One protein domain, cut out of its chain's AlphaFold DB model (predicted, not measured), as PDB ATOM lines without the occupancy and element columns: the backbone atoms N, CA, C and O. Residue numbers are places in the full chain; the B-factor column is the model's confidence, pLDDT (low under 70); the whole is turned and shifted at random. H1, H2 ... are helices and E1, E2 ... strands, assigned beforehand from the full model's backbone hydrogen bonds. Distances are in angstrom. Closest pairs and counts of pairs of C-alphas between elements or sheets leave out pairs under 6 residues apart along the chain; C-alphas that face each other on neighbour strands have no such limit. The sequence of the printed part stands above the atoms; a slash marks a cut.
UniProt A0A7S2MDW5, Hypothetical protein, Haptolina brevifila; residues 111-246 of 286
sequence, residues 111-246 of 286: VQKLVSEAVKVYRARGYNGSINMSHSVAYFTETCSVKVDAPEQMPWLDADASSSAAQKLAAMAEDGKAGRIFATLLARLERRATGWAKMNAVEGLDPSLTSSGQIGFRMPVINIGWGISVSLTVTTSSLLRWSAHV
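AT A GLANCE: This is residues 111 to 246 of the 286 residues of the protein "Hypothetical protein" of Haptolina brevifila (UniProt A0A7S2MDW5). A long sheet of two strand hairpins side by side, E1 with E2 and E3 with E4, has helices H1 and H3 over one face and its other face bare; H2 packs on H1 and H3 away from the sheet, and short H4 crosses H3. In two layers, H1, H3 and H4 are on one face of the sheet. The 136 printed residues, class mixed, have four named helices and four named strands, along the chain H1 E1 E2 H2 H3 E3 E4 H4; the sheet's order is E2 E1 E4 E3, antiparallel. The whole is compact, with a radius of gyration of the C-alphas of 16.2 A and spans of 52 by 35 by 21 A.

IN THESE COORDINATES: E2 is residues 140 to 148, 26.2 A; E1 129 to 137, 26.9 A; E4 225 to 235, 32.9 A; E3 208 to 218, 31.3 A. H3 is residues 177 to 197, 30.7 A; H2 159 to 174, 24.6 A. H1, residues 111 to 124, 19.7 A, begins at C-alpha (145.944, 124.181, 167.761). H4, residues 236 to 246, 15.3 A, ends at C-alpha (121.892, 119.087, 182.691).

HOW THE PARTS SIT: N 131 and O 146 of E1 and E2 are 2.8 A apart, N 132 and O 231 of E1 and E4 2.8 A, N 213 and O 230 of E3 and E4 2.9 A. H3 lies over E4 and E3 at a height of 8.2 A over the sheet; its closest C-alphas to E3 are Leu 185 and Ser 211, 5.8 A. H1 is on the same face, at a height of 9.6 A. H2 is not on the sheet; it touches H1 at a shallow tilt of 28 degrees, opposite ways, closest C-alphas Ala 124 and Ala 165, 5.3 A. H3, residues 179 to 183 alone, touches H2 at a steep tilt of 52 degrees, closest C-alphas Ala 173 and Arg 180, 4.5 A. H3, residues 189 to 197 alone, touches H4, about perpendicular at 84 degrees, closest C-alphas Ala 193 and Thr 236, 5.9 A. In H1, H3 and H4 every O i to N i+4 pair is within hydrogen-bond range, in H2 9 of 12.

THE WHOLE: The farthest C-alphas, Ala 159 and Val 221, are 55.0 A apart. The printed part has no cut and no long link; residues 198 to 204 stand free. Mean pLDDT of the printed part is 85.3, with residues 159, 161 to 163, 201 to 202 and 223 under 70.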
ATOM      1  N   VAL A 111     145.822 125.105 166.625       81.31
ATOM      2  CA  VAL A 111     145.944 124.181 167.761       81.31
ATOM      3  C   VAL A 111     145.780 124.912 169.093       81.31
ATOM      4  O   VAL A 111     144.967 124.508 169.918       81.31
ATOM      5  N   GLN A 112     146.503 126.011 169.301       84.44
ATOM      6  CA  GLN A 112     146.421 126.804 170.529       84.44
ATOM      7  C   GLN A 112     145.038 127.432 170.734       84.44
ATOM      8  O   GLN A 112     144.545 127.436 171.862       84.44
ATOM      9  N   LYS A 113     144.383 127.915 169.666       85.19
ATOM     10  CA  LYS A 113     143.000 128.426 169.724       85.19
ATOM     11  C   LYS A 113     142.031 127.333 170.169       85.19
ATOM     12  O   LYS A 113     141.329 127.516 171.161       85.19
ATOM     13  N   LEU A 114     142.097 126.166 169.526       85.94
ATOM     14  CA  LEU A 114     141.268 125.009 169.868       85.94
ATOM     15  C   LEU A 114     141.504 124.526 171.299       85.94
ATOM     16  O   LEU A 114     140.552 124.236 172.015       85.94
ATOM     17  N   VAL A 115     142.760 124.459 171.749       90.69
ATOM     18  CA  VAL A 115     143.080 124.078 173.131       90.69
ATOM     19  C   VAL A 115     142.574 125.134 174.117       90.69
ATOM     20  O   VAL A 115     142.022 124.785 175.157       90.69
ATOM     21  N   SER A 116     142.703 126.423 173.801       89.88
ATOM     22  CA  SER A 116     142.178 127.514 174.631       89.88
ATOM     23  C   SER A 116     140.654 127.438 174.773       89.88
ATOM     24  O   SER A 116     140.123 127.531 175.881       89.88
ATOM     25  N   GLU A 117     139.935 127.198 173.678       89.69
ATOM     26  CA  GLU A 117     138.482 126.997 173.673       89.69
ATOM     27  C   GLU A 117     138.069 125.733 174.422       89.69
ATOM     28  O   GLU A 117     137.187 125.784 175.282       89.69
ATOM     29  N   ALA A 118     138.771 124.625 174.195       90.88
ATOM     30  CA  ALA A 118     138.590 123.382 174.928       90.88
ATOM     31  C   ALA A 118     138.734 123.580 176.444       90.88
ATOM     32  O   ALA A 118     137.904 123.100 177.217       90.88
ATOM     33  N   VAL A 119     139.748 124.333 176.880       93.12
ATOM     34  CA  VAL A 119     139.955 124.681 178.293       93.12
ATOM     35  C   VAL A 119     138.802 125.535 178.820       93.12
ATOM     36  O   VAL A 119     138.331 125.292 179.932       93.12
ATOM     37  N   LYS A 120     138.307 126.507 178.043       90.19
ATOM     38  CA  LYS A 120     137.133 127.313 178.425       90.19
ATOM     39  C   LYS A 120     135.893 126.437 178.605       90.19
ATOM     40  O   LYS A 120     135.173 126.631 179.580       90.19
ATOM     41  N   VAL A 121     135.666 125.467 177.718       89.38
ATOM     42  CA  VAL A 121     134.558 124.504 177.826       89.38
ATOM     43  C   VAL A 121     134.729 123.608 179.053       89.38
ATOM     44  O   VAL A 121     133.788 123.463 179.827       89.38
ATOM     45  N   TYR A 122     135.924 123.052 179.277       93.19
ATOM     46  CA  TYR A 122     136.215 122.229 180.456       93.19
ATOM     47  C   TYR A 122     135.944 122.987 181.754       93.19
ATOM     48  O   TYR A 122     135.279 122.463 182.643       93.19
ATOM     49  N   ARG A 123     136.412 124.236 181.843       91.00
ATOM     50  CA  ARG A 123     136.179 125.091 183.010       91.00
ATOM     51  C   ARG A 123     134.707 125.420 183.180       91.00
ATOM     52  O   ARG A 123     134.199 125.249 184.275       91.00
ATOM     53  N   ALA A 124     134.016 125.824 182.113       87.31
ATOM     54  CA  ALA A 124     132.591 126.151 182.168       87.31
ATOM     55  C   ALA A 124     131.727 124.952 182.601       87.31
ATOM     56  O   ALA A 124     130.694 125.128 183.237       87.31
ATOM     57  N   ARG A 125     132.181 123.731 182.301       88.44
ATOM     58  CA  ARG A 125     131.540 122.476 182.710       88.44
ATOM     59  C   ARG A 125     132.114 121.870 183.990       88.44
ATOM     60  O   ARG A 125     131.722 120.767 184.360       88.44
ATOM     61  N   GLY A 126     133.040 122.564 184.662       91.62
ATOM     62  CA  GLY A 126     133.692 122.133 185.908       91.62
ATOM     63  C   GLY A 126     134.361 120.760 185.826       91.62
ATOM     64  O   GLY A 126     134.391 120.015 186.808       91.62
ATOM     65  N   TYR A 127     134.877 120.401 184.653       94.06
ATOM     66  CA  TYR A 127     135.604 119.154 184.459       94.06
ATOM     67  C   TYR A 127     136.986 119.208 185.103       94.06
ATOM     68  O   TYR A 127     137.685 120.217 185.021       94.06
ATOM     69  N   ASN A 128     137.391 118.081 185.689       94.81
ATOM     70  CA  ASN A 128     138.763 117.843 186.123       94.81
ATOM     71  C   ASN A 128     139.400 116.826 185.178       94.81
ATOM     72  O   ASN A 128     138.845 115.742 184.977       94.81
ATOM     73  N   GLY A 129     140.542 117.158 184.584       95.25
ATOM     74  CA  GLY A 129     141.180 116.256 183.641       95.25
ATOM     75  C   GLY A 129     142.358 116.837 182.876       95.25
ATOM     76  O   GLY A 129     142.995 117.805 183.291       95.25
ATOM     77  N   SER A 130     142.667 116.224 181.737       95.75
ATOM     78  CA  SER A 130     143.711 116.692 180.829       95.75
ATOM     79  C   SER A 130     143.258 116.660 179.376       95.75
ATOM     80  O   SER A 130     142.491 115.793 178.951       95.75
ATOM     81  N   ILE A 131     143.739 117.639 178.617       95.81
ATOM     82  CA  ILE A 131     143.544 117.784 177.180       95.81
ATOM     83  C   ILE A 131     144.916 117.613 176.543       95.81
ATOM     84  O   ILE A 131     145.826 118.395 176.812       95.81
ATOM     85  N   ASN A 132     145.070 116.594 175.706       93.56
ATOM     86  CA  ASN A 132     146.277 116.368 174.923       93.56
ATOM     87  C   ASN A 132     145.929 116.489 173.442       93.56
ATOM     88  O   ASN A 132     145.021 115.814 172.959       93.56
ATOM     89  N   MET A 133     146.656 117.328 172.718       92.38
ATOM     90  CA  MET A 133     146.499 117.517 171.284       92.38
ATOM     91  C   MET A 133     147.864 117.409 170.612       92.38
ATOM     92  O   MET A 133     148.844 117.975 171.082       92.38
ATOM     93  N   SER A 134     147.928 116.659 169.519       89.81
ATOM     94  CA  SER A 134     149.109 116.523 168.673       89.81
ATOM     95  C   SER A 134     148.710 116.814 167.234       89.81
ATOM     96  O   SER A 134     147.761 116.218 166.727       89.81
ATOM     97  N   HIS A 135     149.400 117.746 166.592       89.06
ATOM     98  CA  HIS A 135     149.215 118.109 165.195       89.06
ATOM     99  C   HIS A 135     150.507 117.824 164.438       89.06
ATOM    100  O   HIS A 135     151.534 118.443 164.696       89.06
ATOM    101  N   SER A 136     150.456 116.875 163.510       87.25
ATOM    102  CA  SER A 136     151.552 116.542 162.612       87.25
ATOM    103  C   SER A 136     151.303 117.071 161.200       87.25
ATOM    104  O   SER A 136     150.224 116.902 160.625       87.25
ATOM    105  N   VAL A 137     152.324 117.711 160.634       85.62
ATOM    106  CA  VAL A 137     152.392 118.174 159.244       85.62
ATOM    107  C   VAL A 137     153.739 117.745 158.675       85.62
ATOM    108  O   VAL A 137     154.781 118.300 159.021       85.62
ATOM    109  N   ALA A 138     153.724 116.738 157.804       86.75
ATOM    110  CA  ALA A 138     154.917 116.067 157.298       86.75
ATOM    111  C   ALA A 138     155.836 115.598 158.445       86.75
ATOM    112  O   ALA A 138     155.480 114.674 159.174       86.75
ATOM    113  N   TYR A 139     156.994 116.237 158.611       83.31
ATOM    114  CA  TYR A 139     157.993 115.916 159.637       83.31
ATOM    115  C   TYR A 139     157.855 116.764 160.903       83.31
ATOM    116  O   TYR A 139     158.523 116.507 161.902       83.31
ATOM    117  N   PHE A 140     157.007 117.789 160.869       82.12
ATOM    118  CA  PHE A 140     156.773 118.665 161.999       82.12
ATOM    119  C   PHE A 140     155.625 118.111 162.840       82.12
ATOM    120  O   PHE A 140     154.572 117.771 162.307       82.12
ATOM    121  N   THR A 141     155.824 118.011 164.153       85.88
ATOM    122  CA  THR A 141     154.766 117.641 165.098       85.88
ATOM    123  C   THR A 141     154.736 118.656 166.228       85.88
ATOM    124  O   THR A 141     155.710 118.789 166.965       85.88
ATOM    125  N   GLU A 142     153.616 119.356 166.373       85.44
ATOM    126  CA  GLU A 142     153.327 120.202 167.528       85.44
ATOM    127  C   GLU A 142     152.475 119.411 168.514       85.44
ATOM    128  O   GLU A 142     151.453 118.829 168.145       85.44
ATOM    129  N   THR A 143     152.886 119.381 169.778       88.44
ATOM    130  CA  THR A 143     152.114 118.763 170.854       88.44
ATOM    131  C   THR A 143     151.789 119.793 171.924       88.44
ATOM    132  O   THR A 143     152.613 120.620 172.304       88.44
ATOM    133  N   CYS A 144     150.557 119.746 172.416       89.56
ATOM    134  CA  CYS A 144     150.083 120.565 173.514       89.56
ATOM    135  C   CYS A 144     149.394 119.659 174.534       89.56
ATOM    136  O   CYS A 144     148.524 118.858 174.183       89.56
ATOM    137  N   SER A 145     149.793 119.778 175.798       92.38
ATOM    138  CA  SER A 145     149.162 119.090 176.921       92.38
ATOM    139  C   SER A 145     148.778 120.119 177.969       92.38
ATOM    140  O   SER A 145     149.619 120.887 178.437       92.38
ATOM    141  N   VAL A 146     147.498 120.152 178.323       95.38
ATOM    142  CA  VAL A 146     146.973 121.056 179.341       95.38
ATOM    143  C   VAL A 146     146.218 120.246 180.375       95.38
ATOM    144  O   VAL A 146     145.238 119.567 180.065       95.38
ATOM    145  N   LYS A 147     146.661 120.345 181.627       96.31
ATOM    146  CA  LYS A 147     145.894 119.873 182.776       96.31
ATOM    147  C   LYS A 147     144.894 120.955 183.179       96.31
ATOM    148  O   LYS A 147     145.260 122.124 183.311       96.31
ATOM    149  N   VAL A 148     143.636 120.564 183.341       95.69
ATOM    150  CA  VAL A 148     142.558 121.441 183.789       95.69
ATOM    151  C   VAL A 148     142.073 120.931 185.132       95.69
ATOM    152  O   VAL A 148     141.458 119.871 185.217       95.69
ATOM    153  N   ASP A 149     142.376 121.690 186.177       94.56
ATOM    154  CA  ASP A 149     141.854 121.425 187.508       94.56
ATOM    155  C   ASP A 149     140.412 121.946 187.601       94.56
ATOM    156  O   ASP A 149     140.075 122.987 187.021       94.56
ATOM    157  N   ALA A 150     139.555 121.208 188.312       88.06
ATOM    158  CA  ALA A 150     138.199 121.673 188.574       88.06
ATOM    159  C   ALA A 150     138.247 122.955 189.422       88.06
ATOM    160  O   ALA A 150     139.056 123.037 190.351       88.06
ATOM    161  N   PRO A 151     137.394 123.948 189.126       87.56
ATOM    162  CA  PRO A 151     137.276 125.128 189.967       87.56
ATOM    163  C   PRO A 151     136.736 124.740 191.352       87.56
ATOM    164  O   PRO A 151     135.973 123.781 191.483       87.56
ATOM    165  N   GLU A 152     137.137 125.489 192.380       87.19
ATOM    166  CA  GLU A 152     136.676 125.281 193.762       87.19
ATOM    167  C   GLU A 152     135.159 125.477 193.877       87.19
ATOM    168  O   GLU A 152     134.462 124.677 194.502       87.19
ATOM    169  N   GLN A 153     134.638 126.490 193.182       87.62
ATOM    170  CA  GLN A 153     133.213 126.738 193.030       87.62
ATOM    171  C   GLN A 153     132.747 126.314 191.637       87.62
ATOM    172  O   GLN A 153     133.370 126.643 190.624       87.62
ATOM    173  N   MET A 154     131.643 125.566 191.581       84.00
ATOM    174  CA  MET A 154     131.102 125.085 190.314       84.00
ATOM    175  C   MET A 154     130.513 126.246 189.507       84.00
ATOM    176  O   MET A 154     129.602 126.903 190.004       84.00
ATOM    177  N   PRO A 155     130.966 126.477 188.262       79.50
ATOM    178  CA  PRO A 155     130.621 127.685 187.524       79.50
ATOM    179  C   PRO A 155     129.133 127.777 187.208       79.50
ATOM    180  O   PRO A 155     128.583 128.861 187.208       79.50
ATOM    181  N   TRP A 156     128.451 126.654 186.986       78.38
ATOM    182  CA  TRP A 156     127.013 126.656 186.699       78.38
ATOM    183  C   TRP A 156     126.120 126.936 187.917       78.38
ATOM    184  O   TRP A 156     124.904 126.992 187.762       78.38
ATOM    185  N   LEU A 157     126.684 127.078 189.122       78.00
ATOM    186  CA  LEU A 157     125.927 127.624 190.252       78.00
ATOM    187  C   LEU A 157     125.573 129.096 190.012       78.00
ATOM    188  O   LEU A 157     124.573 129.571 190.544       78.00
ATOM    189  N   ASP A 158     126.343 129.779 189.165       79.62
ATOM    190  CA  ASP A 158     126.018 131.107 188.674       79.62
ATOM    191  C   ASP A 158     125.116 130.960 187.439       79.62
ATOM    192  O   ASP A 158     125.518 130.389 186.416       79.62
ATOM    193  N   ALA A 159     123.878 131.463 187.526       67.44
ATOM    194  CA  ALA A 159     122.853 131.303 186.487       67.44
ATOM    195  C   ALA A 159     123.351 131.713 185.082       67.44
ATOM    196  O   ALA A 159     123.066 131.029 184.097       67.44
ATOM    197  N   ASP A 160     124.189 132.751 185.005       73.25
ATOM    198  CA  ASP A 160     124.728 133.301 183.756       73.25
ATOM    199  C   ASP A 160     125.813 132.428 183.096       73.25
ATOM    200  O   ASP A 160     126.045 132.501 181.887       73.25
ATOM    201  N   ALA A 161     126.499 131.574 183.859       67.56
ATOM    202  CA  ALA A 161     127.617 130.782 183.345       67.56
ATOM    203  C   ALA A 161     127.171 129.476 182.661       67.56
ATOM    204  O   ALA A 161     127.896 128.938 181.815       67.56
ATOM    205  N   SER A 162     125.981 128.971 182.998       62.31
ATOM    206  CA  SER A 162     125.449 127.695 182.500       62.31
ATOM    207  C   SER A 162     125.101 127.738 181.001       62.31
ATOM    208  O   SER A 162     125.569 126.898 180.224       62.31
ATOM    209  N   SER A 163     124.363 128.766 180.572       67.56
ATOM    210  CA  SER A 163     123.997 129.020 179.170       67.56
ATOM    211  C   SER A 163     125.236 129.226 178.293       67.56
ATOM    212  O   SER A 163     125.313 128.733 177.162       67.56
ATOM    213  N   SER A 164     126.273 129.845 178.865       74.00
ATOM    214  CA  SER A 164     127.556 130.086 178.211       74.00
ATOM    215  C   SER A 164     128.284 128.791 177.828       74.00
ATOM    216  O   SER A 164     128.948 128.743 176.794       74.00
ATOM    217  N   ALA A 165     128.176 127.719 178.619       73.44
ATOM    218  CA  ALA A 165     128.918 126.479 178.375       73.44
ATOM    219  C   ALA A 165     128.413 125.710 177.141       73.44
ATOM    220  O   ALA A 165     129.215 125.204 176.350       73.44
ATOM    221  N   ALA A 166     127.091 125.617 176.971       75.56
ATOM    222  CA  ALA A 166     126.475 124.957 175.820       75.56
ATOM    223  C   ALA A 166     126.708 125.756 174.530       75.56
ATOM    224  O   ALA A 166     127.121 125.183 173.521       75.56
ATOM    225  N   GLN A 167     126.545 127.081 174.595       82.44
ATOM    226  CA  GLN A 167     126.821 127.986 173.477       82.44
ATOM    227  C   GLN A 167     128.289 127.927 173.041       82.44
ATOM    228  O   GLN A 167     128.567 127.844 171.851       82.44
ATOM    229  N   LYS A 168     129.238 127.883 173.989       81.00
ATOM    230  CA  LYS A 168     130.672 127.739 173.681       81.00
ATOM    231  C   LYS A 168     130.999 126.423 172.982       81.00
ATOM    232  O   LYS A 168     131.827 126.416 172.078       81.00
ATOM    233  N   LEU A 169     130.367 125.314 173.379       81.94
ATOM    234  CA  LEU A 169     130.572 124.037 172.689       81.94
ATOM    235  C   LEU A 169     130.001 124.073 171.262       81.94
ATOM    236  O   LEU A 169     130.631 123.537 170.353       81.94
ATOM    237  N   ALA A 170     128.831 124.692 171.078       84.06
ATOM    238  CA  ALA A 170     128.212 124.855 169.765       84.06
ATOM    239  C   ALA A 170     129.071 125.733 168.842       84.06
ATOM    240  O   ALA A 170     129.414 125.289 167.751       84.06
ATOM    241  N   ALA A 171     129.518 126.898 169.322       81.56
ATOM    242  CA  ALA A 171     130.414 127.790 168.586       81.56
ATOM    243  C   ALA A 171     131.706 127.073 168.158       81.56
ATOM    244  O   ALA A 171     132.057 127.050 166.983       81.56
ATOM    245  N   MET A 172     132.343 126.342 169.076       81.00
ATOM    246  CA  MET A 172     133.554 125.585 168.751       81.00
ATOM    247  C   MET A 172     133.291 124.454 167.734       81.00
ATOM    248  O   MET A 172     134.174 124.095 166.958       81.00
ATOM    249  N   ALA A 173     132.088 123.870 167.689       82.31
ATOM    250  CA  ALA A 173     131.729 122.899 166.649       82.31
ATOM    251  C   ALA A 173     131.544 123.548 165.259       82.31
ATOM    252  O   ALA A 173     131.723 122.875 164.233       82.31
ATOM    253  N   GLU A 174     131.210 124.838 165.220       85.50
ATOM    254  CA  GLU A 174     131.108 125.649 164.004       85.50
ATOM    255  C   GLU A 174     132.488 126.101 163.502       85.50
ATOM    256  O   GLU A 174     132.716 126.088 162.291       85.50
ATOM    257  N   ASP A 175     133.451 126.315 164.409       81.38
ATOM    258  CA  ASP A 175     134.834 126.761 164.131       81.38
ATOM    259  C   ASP A 175     135.727 125.734 163.391       81.38
ATOM    260  O   ASP A 175     136.936 125.916 163.207       81.38
ATOM    261  N   GLY A 176     135.143 124.638 162.895       81.31
ATOM    262  CA  GLY A 176     135.754 123.766 161.891       81.31
ATOM    263  C   GLY A 176     135.831 122.289 162.272       81.31
ATOM    264  O   GLY A 176     135.240 121.807 163.236       81.31
ATOM    265  N   LYS A 177     136.571 121.509 161.466       82.38
ATOM    266  CA  LYS A 177     136.627 120.038 161.604       82.38
ATOM    267  C   LYS A 177     137.186 119.594 162.956       82.38
ATOM    268  O   LYS A 177     136.673 118.642 163.534       82.38
ATOM    269  N   ALA A 178     138.220 120.268 163.453       77.94
ATOM    270  CA  ALA A 178     138.860 119.901 164.711       77.94
ATOM    271  C   ALA A 178     137.948 120.153 165.924       77.94
ATOM    272  O   ALA A 178     137.844 119.290 166.796       77.94
ATOM    273  N   GLY A 179     137.206 121.263 165.928       82.94
ATOM    274  CA  GLY A 179     136.200 121.543 166.950       82.94
ATOM    275  C   GLY A 179     135.071 120.506 166.973       82.94
ATOM    276  O   GLY A 179     134.695 120.022 168.042       82.94
ATOM    277  N   ARG A 180     134.625 120.024 165.801       86.44
ATOM    278  CA  ARG A 180     133.673 118.895 165.706       86.44
ATOM    279  C   ARG A 180     134.216 117.593 166.291       86.44
ATOM    280  O   ARG A 180     133.460 116.876 166.950       86.44
ATOM    281  N   ILE A 181     135.499 117.270 166.071       87.00
ATOM    282  CA  ILE A 181     136.131 116.104 166.719       87.00
ATOM    283  C   ILE A 181     136.024 116.268 168.226       87.00
ATOM    284  O   ILE A 181     135.549 115.360 168.903       87.00
ATOM    285  N   PHE A 182     136.443 117.421 168.744       88.56
ATOM    286  CA  PHE A 182     136.450 117.670 170.177       88.56
ATOM    287  C   PHE A 182     135.046 117.540 170.771       88.56
ATOM    288  O   PHE A 182     134.859 116.789 171.728       88.56
ATOM    289  N   ALA A 183     134.044 118.183 170.164       88.31
ATOM    290  CA  ALA A 183     132.655 118.077 170.598       88.31
ATOM    291  C   ALA A 183     132.155 116.624 170.589       88.31
ATOM    292  O   ALA A 183     131.512 116.173 171.537       88.31
ATOM    293  N   THR A 184     132.528 115.849 169.568       90.38
ATOM    294  CA  THR A 184     132.186 114.422 169.469       90.38
ATOM    295  C   THR A 184     132.866 113.588 170.559       90.38
ATOM    296  O   THR A 184     132.234 112.720 171.166       90.38
ATOM    297  N   LEU A 185     134.156 113.826 170.822       89.88
ATOM    298  CA  LEU A 185     134.908 113.117 171.856       89.88
ATOM    299  C   LEU A 185     134.362 113.418 173.249       89.88
ATOM    300  O   LEU A 185     134.276 112.494 174.062       89.88
ATOM    301  N   LEU A 186     133.962 114.666 173.493       89.69
ATOM    302  CA  LEU A 186     133.359 115.104 174.746       89.69
ATOM    303  C   LEU A 186     131.978 114.476 174.949       89.69
ATOM    304  O   LEU A 186     131.748 113.834 175.971       89.69
ATOM    305  N   ALA A 187     131.111 114.520 173.933       88.69
ATOM    306  CA  ALA A 187     129.807 113.855 173.971       88.69
ATOM    307  C   ALA A 187     129.935 112.339 174.217       88.69
ATOM    308  O   ALA A 187     129.126 111.726 174.916       88.69
ATOM    309  N   ARG A 188     130.987 111.703 173.680       90.81
ATOM    310  CA  ARG A 188     131.296 110.290 173.951       90.81
ATOM    311  C   ARG A 188     131.722 110.050 175.404       90.81
ATOM    312  O   ARG A 188     131.427 108.979 175.935       90.81
ATOM    313  N   LEU A 189     132.444 110.979 176.035       90.94
ATOM    314  CA  LEU A 189     132.783 110.887 177.462       90.94
ATOM    315  C   LEU A 189     131.531 111.002 178.325       90.94
ATOM    316  O   LEU A 189     131.320 110.152 179.185       90.94
ATOM    317  N   GLU A 190     130.667 111.973 178.036       89.38
ATOM    318  CA  GLU A 190     129.412 112.182 178.765       89.38
ATOM    319  C   GLU A 190     128.503 110.948 178.699       89.38
ATOM    320  O   GLU A 190     128.055 110.450 179.731       89.38
ATOM    321  N   ARG A 191     128.306 110.369 177.506       87.19
ATOM    322  CA  ARG A 191     127.523 109.128 177.343       87.19
ATOM    323  C   ARG A 191     128.124 107.935 178.087       87.19
ATOM    324  O   ARG A 191     127.395 107.066 178.555       87.19
ATOM    325  N   ARG A 192     129.455 107.853 178.177       88.06
ATOM    326  CA  ARG A 192     130.113 106.779 178.936       88.06
ATOM    327  C   ARG A 192     129.957 106.975 180.436       88.06
ATOM    328  O   ARG A 192     129.702 105.993 181.126       88.06
ATOM    329  N   ALA A 193     130.042 108.209 180.925       88.25
ATOM    330  CA  ALA A 193     129.816 108.511 182.334       88.25
ATOM    331  C   ALA A 193     128.396 108.136 182.778       88.25
ATOM    332  O   ALA A 193     128.238 107.499 183.815       88.25
ATOM    333  N   THR A 194     127.369 108.424 181.970       84.69
ATOM    334  CA  THR A 194     125.987 108.025 182.299       84.69
ATOM    335  C   THR A 194     125.786 106.509 182.285       84.69
ATOM    336  O   THR A 194     125.044 105.979 183.110       84.69
ATOM    337  N   GLY A 195     126.472 105.785 181.394       84.00
ATOM    338  CA  GLY A 195     126.525 104.321 181.441       84.00
ATOM    339  C   GLY A 195     127.206 103.806 182.711       84.00
ATOM    340  O   GLY A 195     126.753 102.833 183.307       84.00
ATOM    341  N   TRP A 196     128.256 104.495 183.158       82.75
ATOM    342  CA  TRP A 196     129.019 104.127 184.345       82.75
ATOM    343  C   TRP A 196     128.257 104.372 185.651       82.75
ATOM    344  O   TRP A 196     128.311 103.529 186.539       82.75
ATOM    345  N   ALA A 197     127.451 105.438 185.730       82.31
ATOM    346  CA  ALA A 197     126.543 105.686 186.858       82.31
ATOM    347  C   ALA A 197     125.657 104.474 187.187       82.31
ATOM    348  O   ALA A 197     125.371 104.208 188.348       82.31
ATOM    349  N   LYS A 198     125.247 103.714 186.164       81.50
ATOM    350  CA  LYS A 198     124.412 102.514 186.327       81.50
ATOM    351  C   LYS A 198     125.189 101.305 186.848       81.50
ATOM    352  O   LYS A 198     124.581 100.385 187.380       81.50
ATOM    353  N   MET A 199     126.505 101.282 186.651       75.25
ATOM    354  CA  MET A 199     127.382 100.173 187.039       75.25
ATOM    355  C   MET A 199     128.056 100.400 188.393       75.25
ATOM    356  O   MET A 199     128.522  99.444 189.010       75.25
ATOM    357  N   ASN A 200     128.128 101.649 188.855       70.38
ATOM    358  CA  ASN A 200     128.953 102.008 189.995       70.38
ATOM    359  C   ASN A 200     128.232 101.802 191.336       70.38
ATOM    360  O   ASN A 200     127.868 102.753 192.018       70.38
ATOM    361  N   ALA A 201     128.041 100.536 191.713       66.69
ATOM    362  CA  ALA A 201     127.680 100.140 193.077       66.69
ATOM    363  C   ALA A 201     128.906 100.069 194.017       66.69
ATOM    364  O   ALA A 201     128.762  99.737 195.190       66.69
ATOM    365  N   VAL A 202     130.115 100.340 193.508       68.62
ATOM    366  CA  VAL A 202     131.366 100.267 194.274       68.62
ATOM    367  C   VAL A 202     131.755 101.669 194.738       68.62
ATOM    368  O   VAL A 202     132.190 102.513 193.954       68.62
ATOM    369  N   GLU A 203     131.568 101.920 196.029       79.81
ATOM    370  CA  GLU A 203     131.880 103.189 196.686       79.81
ATOM    371  C   GLU A 203     133.396 103.472 196.682       79.81
ATOM    372  O   GLU A 203     134.207 102.601 196.996       79.81
ATOM    373  N   GLY A 204     133.789 104.706 196.343       81.00
ATOM    374  CA  GLY A 204     135.142 105.228 196.598       81.00
ATOM    375  C   GLY A 204     136.143 105.232 195.435       81.00
ATOM    376  O   GLY A 204     137.236 105.769 195.600       81.00
ATOM    377  N   LEU A 205     135.802 104.707 194.254       80.81
ATOM    378  CA  LEU A 205     136.652 104.804 193.056       80.81
ATOM    379  C   LEU A 205     136.077 105.819 192.059       80.81
ATOM    380  O   LEU A 205     134.967 105.646 191.562       80.81
ATOM    381  N   ASP A 206     136.850 106.863 191.743       85.06
ATOM    382  CA  ASP A 206     136.556 107.820 190.666       85.06
ATOM    383  C   ASP A 206     137.518 107.587 189.489       85.06
ATOM    384  O   ASP A 206     138.600 108.183 189.444       85.06
ATOM    385  N   PRO A 207     137.197 106.675 188.552       88.69
ATOM    386  CA  PRO A 207     138.081 106.399 187.437       88.69
ATOM    387  C   PRO A 207     138.137 107.591 186.486       88.69
ATOM    388  O   PRO A 207     137.157 108.314 186.274       88.69
ATOM    389  N   SER A 208     139.289 107.762 185.849       90.06
ATOM    390  CA  SER A 208     139.434 108.664 184.717       90.06
ATOM    391  C   SER A 208     138.922 107.992 183.440       90.06
ATOM    392  O   SER A 208     139.279 106.860 183.112       90.06
ATOM    393  N   LEU A 209     138.065 108.695 182.702       92.06
ATOM    394  CA  LEU A 209     137.591 108.271 181.391       92.06
ATOM    395  C   LEU A 209     138.403 108.973 180.309       92.06
ATOM    396  O   LEU A 209     138.518 110.199 180.309       92.06
ATOM    397  N   THR A 210     138.903 108.191 179.353       94.12
ATOM    398  CA  THR A 210     139.696 108.706 178.230       94.12
ATOM    399  C   THR A 210     138.952 108.544 176.910       94.12
ATOM    400  O   THR A 210     138.331 107.510 176.640       94.12
ATOM    401  N   SER A 211     138.986 109.566 176.060       93.62
ATOM    402  CA  SER A 211     138.430 109.567 174.704       93.62
ATOM    403  C   SER A 211     139.459 110.136 173.752       93.62
ATOM    404  O   SER A 211     139.876 111.278 173.922       93.62
ATOM    405  N   SER A 212     139.849 109.359 172.749       93.00
ATOM    406  CA  SER A 212     140.761 109.821 171.714       93.00
ATOM    407  C   SER A 212     140.161 109.684 170.321       93.00
ATOM    408  O   SER A 212     139.288 108.846 170.063       93.00
ATOM    409  N   GLY A 213     140.611 110.556 169.428       89.50
ATOM    410  CA  GLY A 213     140.234 110.573 168.025       89.50
ATOM    411  C   GLY A 213     141.356 111.164 167.191       89.50
ATOM    412  O   GLY A 213     142.031 112.098 167.625       89.50
ATOM    413  N   GLN A 214     141.543 110.614 165.997       88.00
ATOM    414  CA  GLN A 214     142.518 111.102 165.037       88.00
ATOM    415  C   GLN A 214     141.818 111.421 163.720       88.00
ATOM    416  O   GLN A 214     141.022 110.622 163.228       88.00
ATOM    417  N   ILE A 215     142.129 112.578 163.143       87.19
ATOM    418  CA  ILE A 215     141.797 112.899 161.757       87.19
ATOM    419  C   ILE A 215     143.096 113.163 161.028       87.19
ATOM    420  O   ILE A 215     143.895 113.979 161.464       87.19
ATOM    421  N   GLY A 216     143.304 112.493 159.906       84.88
ATOM    422  CA  GLY A 216     144.469 112.735 159.080       84.88
ATOM    423  C   GLY A 216     144.428 111.955 157.785       84.88
ATOM    424  O   GLY A 216     143.632 111.032 157.626       84.88
ATOM    425  N   PHE A 217     145.312 112.327 156.873       84.06
ATOM    426  CA  PHE A 217     145.625 111.532 155.700       84.06
ATOM    427  C   PHE A 217     147.131 111.301 155.656       84.06
ATOM    428  O   PHE A 217     147.931 112.149 156.057       84.06
ATOM    429  N   ARG A 218     147.518 110.129 155.165       77.69
ATOM    430  CA  ARG A 218     148.912 109.766 154.938       77.69
ATOM    431  C   ARG A 218     149.040 109.362 153.483       77.69
ATOM    432  O   ARG A 218     148.365 108.427 153.060       77.69
ATOM    433  N   MET A 219     149.884 110.054 152.725       75.50
ATOM    434  CA  MET A 219     150.259 109.563 151.405       75.50
ATOM    435  C   MET A 219     151.277 108.430 151.602       75.50
ATOM    436  O   MET A 219     152.243 108.612 152.335       75.50
ATOM    437  N   PRO A 220     151.070 107.233 151.030       73.69
ATOM    438  CA  PRO A 220     152.005 106.124 151.223       73.69
ATOM    439  C   PRO A 220     153.288 106.281 150.394       73.69
ATOM    440  O   PRO A 220     154.318 105.732 150.764       73.69
ATOM    441  N   VAL A 221     153.232 107.028 149.285       79.56
ATOM    442  CA  VAL A 221     154.343 107.173 148.324       79.56
ATOM    443  C   VAL A 221     155.360 108.231 148.760       79.56
ATOM    444  O   VAL A 221     156.547 108.112 148.479       79.56
ATOM    445  N   ILE A 222     154.905 109.261 149.470       74.12
ATOM    446  CA  ILE A 222     155.742 110.342 149.989       74.12
ATOM    447  C   ILE A 222     155.457 110.389 151.484       74.12
ATOM    448  O   ILE A 222     154.286 110.406 151.849       74.12
ATOM    449  N   ASN A 223     156.476 110.422 152.350       68.94
ATOM    450  CA  ASN A 223     156.329 110.504 153.818       68.94
ATOM    451  C   ASN A 223     155.771 111.868 154.295       68.94
ATOM    452  O   ASN A 223     156.211 112.436 155.288       68.94
ATOM    453  N   ILE A 224     154.787 112.399 153.574       76.75
ATOM    454  CA  ILE A 224     154.022 113.591 153.885       76.75
ATOM    455  C   ILE A 224     152.645 113.110 154.334       76.75
ATOM    456  O   ILE A 224     151.861 112.536 153.571       76.75
ATOM    457  N   GLY A 225     152.365 113.328 155.612       78.56
ATOM    458  CA  GLY A 225     151.051 113.138 156.200       78.56
ATOM    459  C   GLY A 225     150.625 114.400 156.926       78.56
ATOM    460  O   GLY A 225     151.461 115.159 157.410       78.56
ATOM    461  N   TRP A 226     149.323 114.618 157.003       86.44
ATOM    462  CA  TRP A 226     148.740 115.605 157.899       86.44
ATOM    463  C   TRP A 226     147.835 114.860 158.865       86.44
ATOM    464  O   TRP A 226     147.024 114.035 158.436       86.44
ATOM    465  N   GLY A 227     147.976 115.117 160.159       85.56
ATOM    466  CA  GLY A 227     147.193 114.437 161.176       85.56
ATOM    467  C   GLY A 227     147.006 115.278 162.423       85.56
ATOM    468  O   GLY A 227     147.921 115.937 162.891       85.56
ATOM    469  N   ILE A 228     145.812 115.228 162.991       85.12
ATOM    470  CA  ILE A 228     145.488 115.769 164.302       85.12
ATOM    471  C   ILE A 228     145.033 114.601 165.163       85.12
ATOM    472  O   ILE A 228     144.096 113.894 164.796       85.12
ATOM    473  N   SER A 229     145.682 114.409 166.304       88.12
ATOM    474  CA  SER A 229     145.293 113.468 167.348       88.12
ATOM    475  C   SER A 229     144.877 114.251 168.585       88.12
ATOM    476  O   SER A 229     145.634 115.080 169.086       88.12
ATOM    477  N   VAL A 230     143.664 114.005 169.070       91.38
ATOM    478  CA  VAL A 230     143.123 114.610 170.291       91.38
ATOM    479  C   VAL A 230     142.853 113.491 171.283       91.38
ATOM    480  O   VAL A 230     142.238 112.487 170.930       91.38
ATOM    481  N   SER A 231     143.296 113.665 172.524       93.31
ATOM    482  CA  SER A 231     143.030 112.765 173.640       93.31
ATOM    483  C   SER A 231     142.557 113.569 174.845       93.31
ATOM    484  O   SER A 231     143.249 114.460 175.335       93.31
ATOM    485  N   LEU A 232     141.350 113.255 175.297       93.88
ATOM    486  CA  LEU A 232     140.654 113.899 176.397       93.88
ATOM    487  C   LEU A 232     140.558 112.922 177.558       93.88
ATOM    488  O   LEU A 232     140.020 111.829 177.384       93.88
ATOM    489  N   THR A 233     141.021 113.332 178.731       94.25
ATOM    490  CA  THR A 233     140.870 112.581 179.979       94.25
ATOM    491  C   THR A 233     140.042 113.417 180.937       94.25
ATOM    492  O   THR A 233     140.343 114.595 181.112       94.25
ATOM    493  N   VAL A 234     139.008 112.839 181.549       92.81
ATOM    494  CA  VAL A 234     138.141 113.526 182.524       92.81
ATOM    495  C   VAL A 234     137.787 112.571 183.664       92.81
ATOM    496  O   VAL A 234     137.573 111.385 183.419       92.81
ATOM    497  N   THR A 235     137.725 113.058 184.906       91.50
ATOM    498  CA  THR A 235     137.269 112.243 186.044       91.50
ATOM    499  C   THR A 235     135.768 111.976 185.969       91.50
ATOM    500  O   THR A 235     134.982 112.862 185.612       91.50
ATOM    501  N   THR A 236     135.343 110.766 186.322       88.06
ATOM    502  CA  THR A 236     133.937 110.367 186.201       88.06
ATOM    503  C   THR A 236     133.030 111.205 187.100       88.06
ATOM    504  O   THR A 236     131.973 111.647 186.653       88.06
ATOM    505  N   SER A 237     133.463 111.537 188.318       87.69
ATOM    506  CA  SER A 237     132.715 112.398 189.242       87.69
ATOM    507  C   SER A 237     132.413 113.782 188.665       87.69
ATOM    508  O   SER A 237     131.355 114.350 188.936       87.69
ATOM    509  N   SER A 238     133.317 114.362 187.870       89.56
ATOM    510  CA  SER A 238     133.087 115.672 187.250       89.56
ATOM    511  C   SER A 238     132.081 115.588 186.097       89.56
ATOM    512  O   SER A 238     131.191 116.431 186.004       89.56
ATOM    513  N   LEU A 239     132.128 114.513 185.302       87.19
ATOM    514  CA  LEU A 239     131.131 114.246 184.259       87.19
ATOM    515  C   LEU A 239     129.739 113.991 184.846       87.19
ATOM    516  O   LEU A 239     128.752 114.500 184.317       87.19
ATOM    517  N   LEU A 240     129.653 113.241 185.948       87.06
ATOM    518  CA  LEU A 240     128.380 112.955 186.607       87.06
ATOM    519  C   LEU A 240     127.747 114.218 187.190       87.06
ATOM    520  O   LEU A 240     126.557 114.444 186.976       87.06
ATOM    521  N   ARG A 241     128.543 115.079 187.841       87.62
ATOM    522  CA  ARG A 241     128.076 116.374 188.364       87.62
ATOM    523  C   ARG A 241     127.482 117.244 187.257       87.62
ATOM    524  O   ARG A 241     126.382 117.767 187.421       87.62
ATOM    525  N   TRP A 242     128.159 117.323 186.112       86.88
ATOM    526  CA  TRP A 242     127.627 118.014 184.941       86.88
ATOM    527  C   TRP A 242     126.346 117.366 184.399       86.88
ATOM    528  O   TRP A 242     125.376 118.069 184.138       86.88
ATOM    529  N   SER A 243     126.288 116.035 184.275       86.38
ATOM    530  CA  SER A 243     125.077 115.360 183.783       86.38
ATOM    531  C   SER A 243     123.867 115.565 184.699       86.38
ATOM    532  O   SER A 243     122.763 115.757 184.202       86.38
ATOM    533  N   ALA A 244     124.072 115.586 186.021       87.75
ATOM    534  CA  ALA A 244     123.014 115.856 186.987       87.75
ATOM    535  C   ALA A 244     122.504 117.296 186.853       87.75
ATOM    536  O   ALA A 244     121.300 117.536 186.894       87.75
ATOM    537  N   HIS A 245     123.413 118.249 186.628       85.81
ATOM    538  CA  HIS A 245     123.046 119.631 186.342       85.81
ATOM    539  C   HIS A 245     122.234 119.760 185.042       85.81
ATOM    540  O   HIS A 245     121.195 120.410 185.042       85.81
ATOM    541  N   VAL A 246     122.648 119.093 183.958       82.88
ATOM    542  CA  VAL A 246     121.892 119.087 182.691       82.88
ATOM    543  C   VAL A 246     120.496 118.488 182.879       82.88
ATOM    544  O   VAL A 246     119.526 119.079 182.424       82.88
TER     545      VAL A 246